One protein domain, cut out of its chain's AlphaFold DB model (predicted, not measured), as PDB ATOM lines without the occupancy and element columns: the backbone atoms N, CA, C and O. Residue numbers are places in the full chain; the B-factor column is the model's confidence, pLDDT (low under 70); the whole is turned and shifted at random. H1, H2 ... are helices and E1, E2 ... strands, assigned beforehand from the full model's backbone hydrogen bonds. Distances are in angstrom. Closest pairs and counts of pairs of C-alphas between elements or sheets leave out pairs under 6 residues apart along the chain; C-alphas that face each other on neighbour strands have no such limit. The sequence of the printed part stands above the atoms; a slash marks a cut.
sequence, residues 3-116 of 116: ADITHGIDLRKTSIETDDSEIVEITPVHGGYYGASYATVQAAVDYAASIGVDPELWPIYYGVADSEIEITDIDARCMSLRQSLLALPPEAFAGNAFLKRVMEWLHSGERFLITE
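Overview. This is residues 3 to 116 of the 116 residues of an uncharacterized protein of Tuwongella immobilis (UniProt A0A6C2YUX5). A small three-stranded sheet, E4 E1 E5, has helices H1 and H4 packed over one face and H2 packed on its edge strand E5, while a long hairpin, E2 and E3, forms an arm whose turn at residues 19 and 20 sticks out at one end of the longest axis. The short helix H3 lies toward the other end. The printed part has 114 residues, with four named helices and five named strands in the order E1 E2 E3 E4 H1 H2 H3 H4 E5. Both sheets, E4 E1 E5 and E2 E3, are antiparallel, and the class is mixed, helices and strands. The whole is compact, with a radius of gyration of the C-alphas of 14.4 A, and spans 52 by 26 by 20 A, the arm adding to its length.

Along the chain. Find C-alpha 3 at (151.378, 114.359, 125.733); there E1, residues 3 to 8, begins. E2, residues 11 to 18, covers 21.8 A, and E3, residues 21 to 28, covers 22.1 A. E4, residues 31 to 37, covers 19.8 A. H1, residues 38 to 50, starts from C-alpha 38 at (147.291, 116.119, 128.876) and measures 18.1 A. H2, residues 71 to 86, measures 22.2 A; H3, residues 90 to 95, measures 10.4 A; H4, residues 97 to 108, measures 16.8 A. E5, residues 111 to 115, ends at C-alpha 115, (156.344, 117.350, 125.584).

Arrangement. Start at inner strand E1: N 5 and O 34 of E4 are 2.9 A apart, and N 6 and O 113 of E5 are 3.1 A apart, both within hydrogen-bond range. In the hairpin E2 and E3, look at N 14 and O 25, 2.8 A apart, also within range. H1 stands up from the sheet at 78 degrees. H4 is on the same face, and on the local plane it runs along E5 at 2 degrees. H2 only grazes the sheet, with its residues 71 to 82. H4 is the hub: its residues 98 to 99 touch H1, closest C-alphas Ala 44 and Leu 99 at 5.4 A, and its residues 103 to 107 touch H2, closest C-alphas Arg 82 and Leu 106 at 5.7 A. H3 and H4 only just touch, only at the corner, with 3 pairs of C-alphas within 8 A, the closest being Phe 93 and Lys 100 at 5.1 A. Every O i to N i+4 pair is within hydrogen-bond range in H1, H2 and H4; H3 has 0 of 2, but 2 of 3 O i to N i+3 pairs.

Size, cuts and confidence. The C-alphas of Asp 19 and Glu 91, the two farthest apart, are 52.0 A apart. The printed part has no cut. Look to residues 51 to 70 for the long link, H1 to H2. The mean pLDDT of the printed part is 95.0, and no printed residue is under 70.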
ATOM      1  N   ALA A   3     150.065 113.989 125.231       94.19
ATOM      2  CA  ALA A   3     151.378 114.359 125.733       94.19
ATOM      3  C   ALA A   3     152.335 113.227 125.381       94.19
ATOM      4  O   ALA A   3     152.022 112.064 125.687       94.19
ATOM      5  N   ASP A   4     153.482 113.572 124.819       96.12
ATOM      6  CA  ASP A   4     154.549 112.621 124.563       96.12
ATOM      7  C   ASP A   4     155.506 112.597 125.755       96.12
ATOM      8  O   ASP A   4     155.982 113.623 126.238       96.12
ATOM      9  N   ILE A   5     155.732 111.401 126.300       98.06
ATOM     10  CA  ILE A   5     156.667 111.182 127.400       98.06
ATOM     11  C   ILE A   5     157.830 110.347 126.894       98.06
ATOM     12  O   ILE A   5     157.677 109.159 126.606       98.06
ATOM     13  N   THR A   6     159.009 110.951 126.858       98.06
ATOM     14  CA  THR A   6     160.265 110.250 126.596       98.06
ATOM     15  C   THR A   6     160.906 109.905 127.928       98.06
ATOM     16  O   THR A   6     161.089 110.788 128.762       98.06
ATOM     17  N   HIS A   7     161.251 108.637 128.149       98.12
ATOM     18  CA  HIS A   7     161.876 108.186 129.391       98.12
ATOM     19  C   HIS A   7     163.023 107.205 129.139       98.12
ATOM     20  O   HIS A   7     163.006 106.454 128.166       98.12
ATOM     21  N   GLY A   8     164.021 107.184 130.017       97.31
ATOM     22  CA  GLY A   8     165.130 106.234 129.957       97.31
ATOM     23  C   GLY A   8     166.217 106.504 130.989       97.31
ATOM     24  O   GLY A   8     166.196 107.530 131.661       97.31
ATOM     25  N   ILE A   9     167.171 105.577 131.134       95.62
ATOM     26  CA  ILE A   9     168.281 105.701 132.105       95.62
ATOM     27  C   ILE A   9     169.077 106.988 131.871       95.62
ATOM     28  O   ILE A   9     169.552 107.603 132.821       95.62
ATOM     29  N   ASP A  10     169.190 107.374 130.605       93.69
ATOM     30  CA  ASP A  10     169.827 108.602 130.168       93.69
ATOM     31  C   ASP A  10     169.064 109.168 128.962       93.69
ATOM     32  O   ASP A  10     168.438 108.412 128.199       93.69
ATOM     33  N   LEU A  11     169.127 110.484 128.802       96.56
ATOM     34  CA  LEU A  11     168.484 111.244 127.735       96.56
ATOM     35  C   LEU A  11     169.554 112.028 126.984       96.56
ATOM     36  O   LEU A  11     170.446 112.625 127.581       96.56
ATOM     37  N   ARG A  12     169.461 112.059 125.658       95.44
ATOM     38  CA  ARG A  12     170.415 112.796 124.826       95.44
ATOM     39  C   ARG A  12     169.707 113.602 123.757       95.44
ATOM     40  O   ARG A  12     168.689 113.162 123.225       95.44
ATOM     41  N   LYS A  13     170.324 114.717 123.378       95.38
ATOM     42  CA  LYS A  13     169.987 115.427 122.147       95.38
ATOM     43  C   LYS A  13     170.583 114.680 120.959       95.38
ATOM     44  O   LYS A  13     171.783 114.402 120.933       95.38
ATOM     45  N   THR A  14     169.739 114.359 119.994       92.00
ATOM     46  CA  THR A  14     170.129 113.837 118.690       92.00
ATOM     47  C   THR A  14     169.786 114.901 117.659       92.00
ATOM     48  O   THR A  14     168.623 115.266 117.521       92.00
ATOM     49  N   SER A  15     170.794 115.401 116.949       89.62
ATOM     50  CA  SER A  15     170.579 116.258 115.785       89.62
ATOM     51  C   SER A  15     170.375 115.391 114.550       89.62
ATOM     52  O   SER A  15     171.195 114.519 114.247       89.62
ATOM     53  N   ILE A  16     169.285 115.635 113.837       86.75
ATOM     54  CA  ILE A  16     168.989 115.054 112.536       86.75
ATOM     55  C   ILE A  16     169.134 116.183 111.520       86.75
ATOM     56  O   ILE A  16     168.312 117.098 111.463       86.75
ATOM     57  N   GLU A  17     170.204 116.124 110.730       82.81
ATOM     58  CA  GLU A  17     170.356 117.006 109.577       82.81
ATOM     59  C   GLU A  17     169.383 116.562 108.481       82.81
ATOM     60  O   GLU A  17     169.390 115.411 108.038       82.81
ATOM     61  N   THR A  18     168.536 117.488 108.049       78.38
ATOM     62  CA  THR A  18     167.706 117.360 106.850       78.38
ATOM     63  C   THR A  18     168.156 118.400 105.826       78.38
ATOM     64  O   THR A  18     168.787 119.387 106.197       78.38
ATOM     65  N   ASP A  19     167.825 118.202 104.545       78.88
ATOM     66  CA  ASP A  19     168.293 119.067 103.444       78.88
ATOM     67  C   ASP A  19     167.968 120.568 103.646       78.88
ATOM     68  O   ASP A  19     168.672 121.418 103.105       78.88
ATOM     69  N   ASP A  20     166.958 120.891 104.468       76.19
ATOM     70  CA  ASP A  20     166.472 122.257 104.711       76.19
ATOM     71  C   ASP A  20     166.519 122.706 106.192       76.19
ATOM     72  O   ASP A  20     166.192 123.859 106.488       76.19
ATOM     73  N   SER A  21     166.893 121.838 107.145       78.06
ATOM     74  CA  SER A  21     166.921 122.192 108.580       78.06
ATOM     75  C   SER A  21     167.666 121.187 109.468       78.06
ATOM     76  O   SER A  21     167.732 119.996 109.167       78.06
ATOM     77  N   GLU A  22     168.174 121.658 110.609       81.62
ATOM     78  CA  GLU A  22     168.590 120.799 111.720       81.62
ATOM     79  C   GLU A  22     167.403 120.619 112.673       81.62
ATOM     80  O   GLU A  22     166.889 121.593 113.228       81.62
ATOM     81  N   ILE A  23     166.963 119.374 112.854       87.94
ATOM     82  CA  ILE A  23     165.955 119.017 113.854       87.94
ATOM     83  C   ILE A  23     166.694 118.410 115.041       87.94
ATOM     84  O   ILE A  23     167.407 117.421 114.889       87.94
ATOM     85  N   VAL A  24     166.527 118.999 116.221       92.81
ATOM     86  CA  VAL A  24     167.019 118.423 117.475       92.81
ATOM     87  C   VAL A  24     165.877 117.653 118.119       92.81
ATOM     88  O   VAL A  24     164.793 118.204 118.271       92.81
ATOM     89  N   GLU A  25     166.133 116.410 118.509       93.81
ATOM     90  CA  GLU A  25     165.194 115.561 119.244       93.81
ATOM     91  C   GLU A  25     165.845 115.061 120.538       93.81
ATOM     92  O   GLU A  25     167.017 114.658 120.544       93.81
ATOM     93  N   ILE A  26     165.099 115.039 121.643       96.00
ATOM     94  CA  ILE A  26     165.525 114.368 122.872       96.00
ATOM     95  C   ILE A  26     165.107 112.900 122.825       96.00
ATOM     96  O   ILE A  26     163.932 112.547 122.828       96.00
ATOM     97  N   THR A  27     166.106 112.021 122.841       96.06
ATOM     98  CA  THR A  27     165.933 110.572 122.675       96.06
ATOM     99  C   THR A  27     166.468 109.805 123.885       96.06
ATOM    100  O   THR A  27     167.464 110.227 124.488       96.06
ATOM    101  N   PRO A  28     165.868 108.658 124.245       96.31
ATOM    102  CA  PRO A  28     166.352 107.843 125.349       96.31
ATOM    103  C   PRO A  28     167.502 106.931 124.900       96.31
ATOM    104  O   PRO A  28     167.442 106.302 123.844       96.31
ATOM    105  N   VAL A  29     168.548 106.803 125.722       91.00
ATOM    106  CA  VAL A  29     169.655 105.856 125.464       91.00
ATOM    107  C   VAL A  29     169.243 104.421 125.821       91.00
ATOM    108  O   VAL A  29     169.567 103.481 125.099       91.00
ATOM    109  N   HIS A  30     168.471 104.256 126.899       90.44
ATOM    110  CA  HIS A  30     167.883 102.986 127.335       90.44
ATOM    111  C   HIS A  30     166.539 103.240 128.015       90.44
ATOM    112  O   HIS A  30     166.485 103.521 129.211       90.44
ATOM    113  N   GLY A  31     165.464 103.157 127.238       93.12
ATOM    114  CA  GLY A  31     164.108 103.434 127.691       93.12
ATOM    115  C   GLY A  31     163.137 103.409 126.519       93.12
ATOM    116  O   GLY A  31     163.275 102.566 125.631       93.12
ATOM    117  N   GLY A  32     162.171 104.316 126.499       96.19
ATOM    118  CA  GLY A  32     161.198 104.373 125.423       96.19
ATOM    119  C   GLY A  32     160.323 105.612 125.452       96.19
ATOM    120  O   GLY A  32     160.608 106.602 126.124       96.19
ATOM    121  N   TYR A  33     159.248 105.512 124.685       96.50
ATOM    122  CA  TYR A  33     158.237 106.543 124.547       96.50
ATOM    123  C   TYR A  33     156.928 106.036 125.142       96.50
ATOM    124  O   TYR A  33     156.565 104.863 124.996       96.50
ATOM    125  N   TYR A  34     156.207 106.926 125.801       96.50
ATOM    126  CA  TYR A  34     154.915 106.655 126.397       96.50
ATOM    127  C   TYR A  34     153.957 107.793 126.055       96.50
ATOM    128  O   TYR A  34     154.208 108.941 126.395       96.50
ATOM    129  N   GLY A  35     152.845 107.469 125.400       95.44
ATOM    130  CA  GLY A  35     151.797 108.443 125.110       95.44
ATOM    131  C   GLY A  35     150.787 108.524 126.251       95.44
ATOM    132  O   GLY A  35     150.265 107.499 126.705       95.44
ATOM    133  N   ALA A  36     150.460 109.738 126.681       95.44
ATOM    134  CA  ALA A  36     149.362 110.017 127.603       95.44
ATOM    135  C   ALA A  36     148.440 111.100 127.029       95.44
ATOM    136  O   ALA A  36     148.711 111.696 125.995       95.44
ATOM    137  N   SER A  37     147.320 111.380 127.695       96.62
ATOM    138  CA  SER A  37     146.584 112.623 127.432       96.62
ATOM    139  C   SER A  37     147.087 113.729 128.360       96.62
ATOM    140  O   SER A  37     147.471 113.426 129.492       96.62
ATOM    141  N   TYR A  38     147.000 115.003 127.957       96.00
ATOM    142  CA  TYR A  38     147.291 116.119 128.876       96.00
ATOM    143  C   TYR A  38     146.471 116.029 130.167       96.00
ATOM    144  O   TYR A  38     146.991 116.277 131.246       96.00
ATOM    145  N   ALA A  39     145.210 115.593 130.081       96.44
ATOM    146  CA  ALA A  39     144.362 115.403 131.254       96.44
ATOM    147  C   ALA A  39     144.905 114.318 132.201       96.44
ATOM    148  O   ALA A  39     144.785 114.446 133.415       96.44
ATOM    149  N   THR A  40     145.522 113.262 131.666       97.06
ATOM    150  CA  THR A  40     146.172 112.211 132.463       97.06
ATOM    151  C   THR A  40     147.408 112.742 133.179       97.06
ATOM    152  O   THR A  40     147.578 112.461 134.366       97.06
ATOM    153  N   VAL A  41     148.245 113.517 132.479       97.69
ATOM    154  CA  VAL A  41     149.426 114.159 133.074       97.69
ATOM    155  C   VAL A  41     148.989 115.126 134.171       97.69
ATOM    156  O   VAL A  41     149.402 114.970 135.316       97.69
ATOM    157  N   GLN A  42     148.073 116.044 133.855       97.75
ATOM    158  CA  GLN A  42     147.563 117.031 134.803       97.75
ATOM    159  C   GLN A  42     146.943 116.368 136.037       97.75
ATOM    160  O   GLN A  42     147.266 116.743 137.155       97.75
ATOM    161  N   ALA A  43     146.128 115.322 135.863       97.75
ATOM    162  CA  ALA A  43     145.531 114.610 136.991       97.75
ATOM    163  C   ALA A  43     146.577 113.950 137.908       97.75
ATOM    164  O   ALA A  43     146.339 113.822 139.107       97.75
ATOM    165  N   ALA A  44     147.720 113.505 137.375       98.00
ATOM    166  CA  ALA A  44     148.809 112.979 138.195       98.00
ATOM    167  C   ALA A  44     149.589 114.082 138.910       98.00
ATOM    168  O   ALA A  44     149.913 113.898 140.081       98.00
ATOM    169  N   VAL A  45     149.833 115.212 138.243       98.31
ATOM    170  CA  VAL A  45     150.450 116.400 138.850       98.31
ATOM    171  C   VAL A  45     149.577 116.920 139.993       98.31
ATOM    172  O   VAL A  45     150.063 117.053 141.112       98.31
ATOM    173  N   ASP A  46     148.278 117.117 139.760       98.38
ATOM    174  CA  ASP A  46     147.320 117.603 140.761       98.38
ATOM    175  C   ASP A  46     147.195 116.636 141.941       98.38
ATOM    176  O   ASP A  46     147.177 117.041 143.107       98.38
ATOM    177  N   TYR A  47     147.133 115.334 141.652       98.06
ATOM    178  CA  TYR A  47     147.090 114.315 142.693       98.06
ATOM    179  C   TYR A  47     148.385 114.310 143.518       98.06
ATOM    180  O   TYR A  47     148.307 114.325 144.746       98.06
ATOM    181  N   ALA A  48     149.558 114.362 142.878       97.62
ATOM    182  CA  ALA A  48     150.852 114.453 143.559       97.62
ATOM    183  C   ALA A  48     150.962 115.736 144.410       97.62
ATOM    184  O   ALA A  48     151.418 115.685 145.554       97.62
ATOM    185  N   ALA A  49     150.453 116.860 143.906       98.12
ATOM    186  CA  ALA A  49     150.369 118.120 144.640       98.12
ATOM    187  C   ALA A  49     149.508 117.999 145.900       98.12
ATOM    188  O   ALA A  49     149.903 118.452 146.974       98.12
ATOM    189  N   SER A  50     148.363 117.316 145.801       97.31
ATOM    190  CA  SER A  50     147.466 117.098 146.944       97.31
ATOM    191  C   SER A  50     148.099 116.283 148.081       97.31
ATOM    192  O   SER A  50     147.657 116.382 149.225       97.31
ATOM    193  N   ILE A  51     149.152 115.516 147.779       95.75
ATOM    194  CA  ILE A  51     149.920 114.708 148.738       95.75
ATOM    195  C   ILE A  51     151.311 115.294 149.032       95.75
ATOM    196  O   ILE A  51     152.150 114.615 149.620       95.75
ATOM    197  N   GLY A  52     151.542 116.564 148.678       96.12
ATOM    198  CA  GLY A  52     152.709 117.340 149.110       96.12
ATOM    199  C   GLY A  52     153.909 117.333 148.162       96.12
ATOM    200  O   GLY A  52     154.995 117.731 148.578       96.12
ATOM    201  N   VAL A  53     153.746 116.895 146.913       97.94
ATOM    202  CA  VAL A  53     154.797 116.966 145.886       97.94
ATOM    203  C   VAL A  53     154.661 118.266 145.110       97.94
ATOM    204  O   VAL A  53     153.597 118.558 144.576       97.94
ATOM    205  N   ASP A  54     155.739 119.030 145.010       98.12
ATOM    206  CA  ASP A  54     155.736 120.290 144.271       98.12
ATOM    207  C   ASP A  54     155.533 120.055 142.750       98.12
ATOM    208  O   ASP A  54     156.314 119.314 142.136       98.12
ATOM    209  N   PRO A  55     154.493 120.655 142.125       97.81
ATOM    210  CA  PRO A  55     154.259 120.580 140.683       97.81
ATOM    211  C   PRO A  55     155.436 121.043 139.818       97.81
ATOM    212  O   PRO A  55     155.609 120.518 138.719       97.81
ATOM    213  N   GLU A  56     156.261 121.985 140.287       97.12
ATOM    214  CA  GLU A  56     157.378 122.537 139.503       97.12
ATOM    215  C   GLU A  56     158.499 121.511 139.260       97.12
ATOM    216  O   GLU A  56     159.284 121.640 138.317       97.12
ATOM    217  N   LEU A  57     158.537 120.440 140.060       97.88
ATOM    218  CA  LEU A  57     159.494 119.343 139.909       97.88
ATOM    219  C   LEU A  57     159.196 118.445 138.705       97.88
ATOM    220  O   LEU A  57     160.023 117.605 138.350       97.88
ATOM    221  N   TRP A  58     158.021 118.575 138.090       98.19
ATOM    222  CA  TRP A  58     157.682 117.792 136.911       98.19
ATOM    223  C   TRP A  58     158.416 118.352 135.679       98.19
ATOM    224  O   TRP A  58     158.320 119.549 135.396       98.19
ATOM    225  N   PRO A  59     159.147 117.514 134.921       97.94
ATOM    226  CA  PRO A  59     159.877 117.921 133.720       97.94
ATOM    227  C   PRO A  59     158.922 118.063 132.520       97.94
ATOM    228  O   PRO A  59     158.976 117.285 131.568       97.94
ATOM    229  N   ILE A  60     158.001 119.027 132.601       98.12
ATOM    230  CA  ILE A  60     156.995 119.337 131.577       98.12
ATOM    231  C   ILE A  60     157.444 120.564 130.777       98.12
ATOM    232  O   ILE A  60     157.670 121.626 131.356       98.12
ATOM    233  N   TYR A  61     157.517 120.423 129.453       97.31
ATOM    234  CA  TYR A  61     158.036 121.430 128.521       97.31
ATOM    235  C   TYR A  61     157.090 121.647 127.330       97.31
ATOM    236  O   TYR A  61     157.492 121.602 126.171       97.31
ATOM    237  N   TYR A  62     155.802 121.865 127.599       95.25
ATOM    238  CA  TYR A  62     154.838 122.163 126.535       95.25
ATOM    239  C   TYR A  62     155.187 123.461 125.797       95.25
ATOM    240  O   TYR A  62     155.484 124.476 126.429       95.25
ATOM    241  N   GLY A  63     155.128 123.423 124.462       94.50
ATOM    242  CA  GLY A  63     155.433 124.558 123.590       94.50
ATOM    243  C   GLY A  63     156.907 124.981 123.548       94.50
ATOM    244  O   GLY A  63     157.197 126.057 123.024       94.50
ATOM    245  N   VAL A  64     157.826 124.180 124.097       95.69
ATOM    246  CA  VAL A  64     159.277 124.434 124.077       95.69
ATOM    247  C   VAL A  64     159.924 123.498 123.063       95.69
ATOM    248  O   VAL A  64     159.648 122.300 123.077       95.69
ATOM    249  N   ALA A  65     160.785 124.017 122.186       93.88
ATOM    250  CA  ALA A  65     161.493 123.163 121.239       93.88
ATOM    251  C   ALA A  65     162.566 122.324 121.955       93.88
ATOM    252  O   ALA A  65     163.292 122.832 122.808       93.88
ATOM    253  N   ASP A  66     162.747 121.068 121.546       95.00
ATOM    254  CA  ASP A  66     163.764 120.154 122.095       95.00
ATOM    255  C   ASP A  66     165.191 120.728 122.074       95.00
ATOM    256  O   ASP A  66     166.017 120.418 122.939       95.00
ATOM    257  N   SER A  67     165.496 121.610 121.119       94.44
ATOM    258  CA  SER A  67     166.771 122.330 121.054       94.44
ATOM    259  C   SER A  67     166.996 123.267 122.247       94.44
ATOM    260  O   SER A  67     168.143 123.424 122.668       94.44
ATOM    261  N   GLU A  68     165.933 123.826 122.825       96.50
ATOM    262  CA  GLU A  68     165.948 124.771 123.950       96.50
ATOM    263  C   GLU A  68     165.915 124.076 125.319       96.50
ATOM    264  O   GLU A  68     166.249 124.686 126.334       96.50
ATOM    265  N   ILE A  69     165.530 122.798 125.369       96.88
ATOM    266  CA  ILE A  69     165.422 122.048 126.624       96.88
ATOM    267  C   ILE A  69     166.810 121.576 127.065       96.88
ATOM    268  O   ILE A  69     167.492 120.838 126.355       96.88
ATOM    269  N   GLU A  70     167.245 121.955 128.262       97.25
ATOM    270  CA  GLU A  70     168.526 121.516 128.813       97.25
ATOM    271  C   GLU A  70     168.397 120.159 129.517       97.25
ATOM    272  O   GLU A  70     167.651 120.024 130.487       97.25
ATOM    273  N   ILE A  71     169.178 119.155 129.089       96.94
ATOM    274  CA  ILE A  71     169.172 117.810 129.709       96.94
ATOM    275  C   ILE A  71     169.474 117.891 131.213       96.94
ATOM    276  O   ILE A  71     168.868 117.184 132.012       96.94
ATOM    277  N   THR A  72     170.353 118.813 131.612       97.06
ATOM    278  CA  THR A  72     170.697 119.023 133.025       97.06
ATOM    279  C   THR A  72     169.527 119.543 133.870       97.06
ATOM    280  O   THR A  72     169.452 119.202 135.051       97.06
ATOM    281  N   ASP A  73     168.589 120.305 133.288       97.62
ATOM    282  CA  ASP A  73     167.359 120.726 133.980       97.62
ATOM    283  C   ASP A  73     166.409 119.536 134.158       97.62
ATOM    284  O   ASP A  73     165.892 119.310 135.254       97.62
ATOM    285  N   ILE A  74     166.247 118.707 133.116       97.88
ATOM    286  CA  ILE A  74     165.474 117.456 133.198       97.88
ATOM    287  C   ILE A  74     166.022 116.573 134.323       97.88
ATOM    288  O   ILE A  74     165.265 116.104 135.175       97.88
ATOM    289  N   ASP A  75     167.342 116.388 134.366       97.44
ATOM    290  CA  ASP A  75     168.012 115.616 135.407       97.44
ATOM    291  C   ASP A  75     167.732 116.157 136.806       97.44
ATOM    292  O   ASP A  75     167.335 115.397 137.696       97.44
ATOM    293  N   ALA A  76     167.921 117.462 137.006       97.75
ATOM    294  CA  ALA A  76     167.698 118.108 138.292       97.75
ATOM    295  C   ALA A  76     166.249 117.928 138.766       97.75
ATOM    296  O   ALA A  76     166.013 117.515 139.906       97.75
ATOM    297  N   ARG A  77     165.280 118.158 137.874       98.25
ATOM    298  CA  ARG A  77     163.851 117.993 138.159       98.25
ATOM    299  C   ARG A  77     163.489 116.552 138.486       98.25
ATOM    300  O   ARG A  77     162.901 116.302 139.535       98.25
ATOM    301  N   CYS A  78     163.909 115.584 137.671       98.25
ATOM    302  CA  CYS A  78     163.658 114.168 137.940       98.25
ATOM    303  C   CYS A  78     164.279 113.704 139.263       98.25
ATOM    304  O   CYS A  78     163.660 112.916 139.980       98.25
ATOM    305  N   MET A  79     165.482 114.171 139.612       97.62
ATOM    306  CA  MET A  79     166.113 113.831 140.890       97.62
ATOM    307  C   MET A  79     165.322 114.384 142.078       97.62
ATOM    308  O   MET A  79     165.033 113.638 143.016       97.62
ATOM    309  N   SER A  80     164.929 115.656 142.027       98.12
ATOM    310  CA  SER A  80     164.127 116.292 143.078       98.12
ATOM    311  C   SER A  80     162.728 115.676 143.192       98.12
ATOM    312  O   SER A  80     162.254 115.396 144.298       98.12
ATOM    313  N   LEU A  81     162.086 115.378 142.058       98.38
ATOM    314  CA  LEU A  81     160.802 114.679 142.013       98.38
ATOM    315  C   LEU A  81     160.924 113.280 142.619       98.38
ATOM    316  O   LEU A  81     160.122 112.904 143.471       98.38
ATOM    317  N   ARG A  82     161.966 112.524 142.253       97.88
ATOM    318  CA  ARG A  82     162.240 111.197 142.820       97.88
ATOM    319  C   ARG A  82     162.392 111.254 144.335       97.88
ATOM    320  O   ARG A  82     161.824 110.409 145.019       97.88
ATOM    321  N   GLN A  83     163.155 112.211 144.859       97.50
ATOM    322  CA  GLN A  83     163.328 112.373 146.306       97.50
ATOM    323  C   GLN A  83     161.995 112.668 147.000       97.50
ATOM    324  O   GLN A  83     161.688 112.043 148.014       97.50
ATOM    325  N   SER A  84     161.187 113.554 146.416       97.44
ATOM    326  CA  SER A  84     159.864 113.903 146.941       97.44
ATOM    327  C   SER A  84     158.922 112.697 146.954       97.44
ATOM    328  O   SER A  84     158.274 112.432 147.961       97.44
ATOM    329  N   LEU A  85     158.896 111.910 145.875       96.44
ATOM    330  CA  LEU A  85     158.058 110.714 145.784       96.44
ATOM    331  C   LEU A  85     158.550 109.581 146.698       96.44
ATOM    332  O   LEU A  85     157.734 108.907 147.316       96.44
ATOM    333  N   LEU A  86     159.864 109.384 146.853       95.62
ATOM    334  CA  LEU A  86     160.422 108.378 147.773       95.62
ATOM    335  C   LEU A  86     160.120 108.667 149.250       95.62
ATOM    336  O   LEU A  86     160.167 107.745 150.062       95.62
ATOM    337  N   ALA A  87     159.832 109.921 149.606       95.12
ATOM    338  CA  ALA A  87     159.426 110.294 150.958       95.12
ATOM    339  C   ALA A  87     157.965 109.920 151.271       95.12
ATOM    340  O   ALA A  87     157.562 109.950 152.436       95.12
ATOM    341  N   LEU A  88     157.171 109.569 150.254       94.69
ATOM    342  CA  LEU A  88     155.774 109.188 150.411       94.69
ATOM    343  C   LEU A  88     155.624 107.697 150.749       94.69
ATOM    344  O   LEU A  88     156.413 106.864 150.294       94.69
ATOM    345  N   PRO A  89     154.582 107.327 151.511       93.31
ATOM    346  CA  PRO A  89     154.283 105.929 151.779       93.31
ATOM    347  C   PRO A  89     153.794 105.215 150.496       93.31
ATOM    348  O   PRO A  89     153.143 105.849 149.658       93.31
ATOM    349  N   PRO A  90     154.055 103.905 150.312       88.69
ATOM    350  CA  PRO A  90     153.677 103.167 149.098       88.69
ATOM    351  C   PRO A  90     152.187 103.250 148.724       88.69
ATOM    352  O   PRO A  90     151.827 103.196 147.546       88.69
ATOM    353  N   GLU A  91     151.307 103.407 149.711       92.38
ATOM    354  CA  GLU A  91     149.860 103.531 149.534       92.38
ATOM    355  C   GLU A  91     149.474 104.806 148.773       92.38
ATOM    356  O   GLU A  91     148.444 104.830 148.095       92.38
ATOM    357  N   ALA A  92     150.316 105.844 148.817       91.75
ATOM    358  CA  ALA A  92     150.081 107.106 148.127       91.75
ATOM    359  C   ALA A  92     149.977 106.928 146.601       91.75
ATOM    360  O   ALA A  92     149.231 107.650 145.942       91.75
ATOM    361  N   PHE A  93     150.648 105.922 146.037       92.06
ATOM    362  CA  PHE A  93     150.665 105.647 144.596       92.06
ATOM    363  C   PHE A  93     149.467 104.824 144.109       92.06
ATOM    364  O   PHE A  93     149.233 104.730 142.905       92.06
ATOM    365  N   ALA A  94     148.685 104.228 145.014       89.69
ATOM    366  CA  ALA A  94     147.527 103.418 144.636       89.69
ATOM    367  C   ALA A  94     146.394 104.259 144.015       89.69
ATOM    368  O   ALA A  94     145.603 103.734 143.234       89.69
ATOM    369  N   GLY A  95     146.331 105.556 144.339       88.56
ATOM    370  CA  GLY A  95     145.284 106.469 143.875       88.56
ATOM    371  C   GLY A  95     145.459 107.007 142.451       88.56
ATOM    372  O   GLY A  95     144.510 107.566 141.908       88.56
ATOM    373  N   ASN A  96     146.628 106.836 141.818       96.38
ATOM    374  CA  ASN A  96     146.866 107.322 140.456       96.38
ATOM    375  C   ASN A  96     147.839 106.414 139.683       96.38
ATOM    376  O   ASN A  96     149.028 106.330 139.992       96.38
ATOM    377  N   ALA A  97     147.334 105.751 138.638       95.62
ATOM    378  CA  ALA A  97     148.103 104.779 137.860       95.62
ATOM    379  C   ALA A  97     149.277 105.400 137.082       95.62
ATOM    380  O   ALA A  97     150.316 104.755 136.939       95.62
ATOM    381  N   PHE A  98     149.133 106.637 136.597       97.06
ATOM    382  CA  PHE A  98     150.212 107.315 135.880       97.06
ATOM    383  C   PHE A  98     151.313 107.767 136.843       97.06
ATOM    384  O   PHE A  98     152.485 107.523 136.577       97.06
ATOM    385  N   LEU A  99     150.955 108.297 138.018       97.19
ATOM    386  CA  LEU A  99     151.929 108.604 139.068       97.19
ATOM    387  C   LEU A  99     152.699 107.354 139.512       97.19
ATOM    388  O   LEU A  99     153.913 107.407 139.697       97.19
ATOM    389  N   LYS A 100     152.014 106.210 139.642       96.69
ATOM    390  CA  LYS A 100     152.673 104.930 139.924       96.69
ATOM    391  C   LYS A 100     153.701 104.575 138.844       96.69
ATOM    392  O   LYS A 100     154.811 104.180 139.182       96.69
ATOM    393  N   ARG A 101     153.360 104.757 137.566       96.88
ATOM    394  CA  ARG A 101     154.285 104.519 136.448       96.88
ATOM    395  C   ARG A 101     155.492 105.463 136.480       96.88
ATOM    396  O   ARG A 101     156.616 105.004 136.321       96.88
ATOM    397  N   VAL A 102     155.272 106.751 136.742       97.44
ATOM    398  CA  VAL A 102     156.353 107.737 136.926       97.44
ATOM    399  C   VAL A 102     157.287 107.310 138.054       97.44
ATOM    400  O   VAL A 102     158.507 107.344 137.904       97.44
ATOM    401  N   MET A 103     156.722 106.843 139.167       96.50
ATOM    402  CA  MET A 103     157.508 106.332 140.283       96.50
ATOM    403  C   MET A 103     158.318 105.083 139.906       96.50
ATOM    404  O   MET A 103     159.467 104.970 140.321       96.50
ATOM    405  N   GLU A 104     157.762 104.165 139.108       96.06
ATOM    406  CA  GLU A 104     158.476 102.982 138.605       96.06
ATOM    407  C   GLU A 104     159.723 103.380 137.792       96.06
ATOM    408  O   GLU A 104     160.809 102.871 138.074       96.06
ATOM    409  N   TRP A 105     159.596 104.340 136.866       97.56
ATOM    410  CA  TRP A 105     160.724 104.874 136.086       97.56
ATOM    411  C   TRP A 105     161.771 105.557 136.971       97.56
ATOM    412  O   TRP A 105     162.961 105.252 136.929       97.56
ATOM    413  N   LEU A 106     161.345 106.469 137.845       97.00
ATOM    414  CA  LEU A 106     162.285 107.173 138.717       97.00
ATOM    415  C   LEU A 106     162.985 106.213 139.690       97.00
ATOM    416  O   LEU A 106     164.157 106.407 140.023       97.00
ATOM    417  N   HIS A 107     162.304 105.154 140.134       94.88
ATOM    418  CA  HIS A 107     162.888 104.132 140.997       94.88
ATOM    419  C   HIS A 107     163.953 103.294 140.277       94.88
ATOM    420  O   HIS A 107     165.003 103.043 140.877       94.88
ATOM    421  N   SER A 108     163.739 102.929 139.003       95.12
ATOM    422  CA  SER A 108     164.748 102.252 138.167       95.12
ATOM    423  C   SER A 108     165.948 103.145 137.829       95.12
ATOM    424  O   SER A 108     166.960 102.660 137.330       95.12
ATOM    425  N   GLY A 109     165.880 104.432 138.183       95.50
ATOM    426  CA  GLY A 109     166.936 105.410 137.953       95.50
ATOM    427  C   GLY A 109     166.778 106.176 136.649       95.50
ATOM    428  O   GLY A 109     167.644 106.997 136.349       95.50
ATOM    429  N   GLU A 110     165.682 105.956 135.927       97.81
ATOM    430  CA  GLU A 110     165.375 106.660 134.691       97.81
ATOM    431  C   GLU A 110     165.088 108.148 134.932       97.81
ATOM    432  O   GLU A 110     164.850 108.628 136.050       97.81
ATOM    433  N   ARG A 111     165.162 108.889 133.838       97.81
ATOM    434  CA  ARG A 111     164.694 110.254 133.659       97.81
ATOM    435  C   ARG A 111     163.539 110.226 132.691       97.81
ATOM    436  O   ARG A 111     163.409 109.292 131.904       97.81
ATOM    437  N   PHE A 112     162.720 111.257 132.744       98.31
ATOM    438  CA  PHE A 112     161.694 111.460 131.746       98.31
ATOM    439  C   PHE A 112     161.529 112.945 131.466       98.31
ATOM    440  O   PHE A 112     161.845 113.773 132.315       98.31
ATOM    441  N   LEU A 113     161.005 113.269 130.295       98.12
ATOM    442  CA  LEU A 113     160.441 114.576 129.995       98.12
ATOM    443  C   LEU A 113     159.054 114.401 129.390       98.12
ATOM    444  O   LEU A 113     158.727 113.326 128.888       98.12
ATOM    445  N   ILE A 114     158.253 115.455 129.469       98.19
ATOM    446  CA  ILE A 114     156.907 115.506 128.911       98.19
ATOM    447  C   ILE A 114     156.837 116.682 127.938       98.19
ATOM    448  O   ILE A 114     157.048 117.829 128.342       98.19
ATOM    449  N   THR A 115     156.506 116.393 126.687       96.25
ATOM    450  CA  THR A 115     156.344 117.350 125.584       96.25
ATOM    451  C   THR A 115     154.940 117.241 124.983       96.25
ATOM    452  O   THR A 115     154.090 116.494 125.485       96.25
ATOM    453  N   GLU A 116     154.661 118.065 123.969       89.75
ATOM    454  CA  GLU A 116     153.396 118.012 123.221       89.75
ATOM    455  C   GLU A 116     153.201 116.706 122.459       89.75
ATOM    456  O   GLU A 116     154.223 116.099 122.079       89.75
TER     457      GLU A 116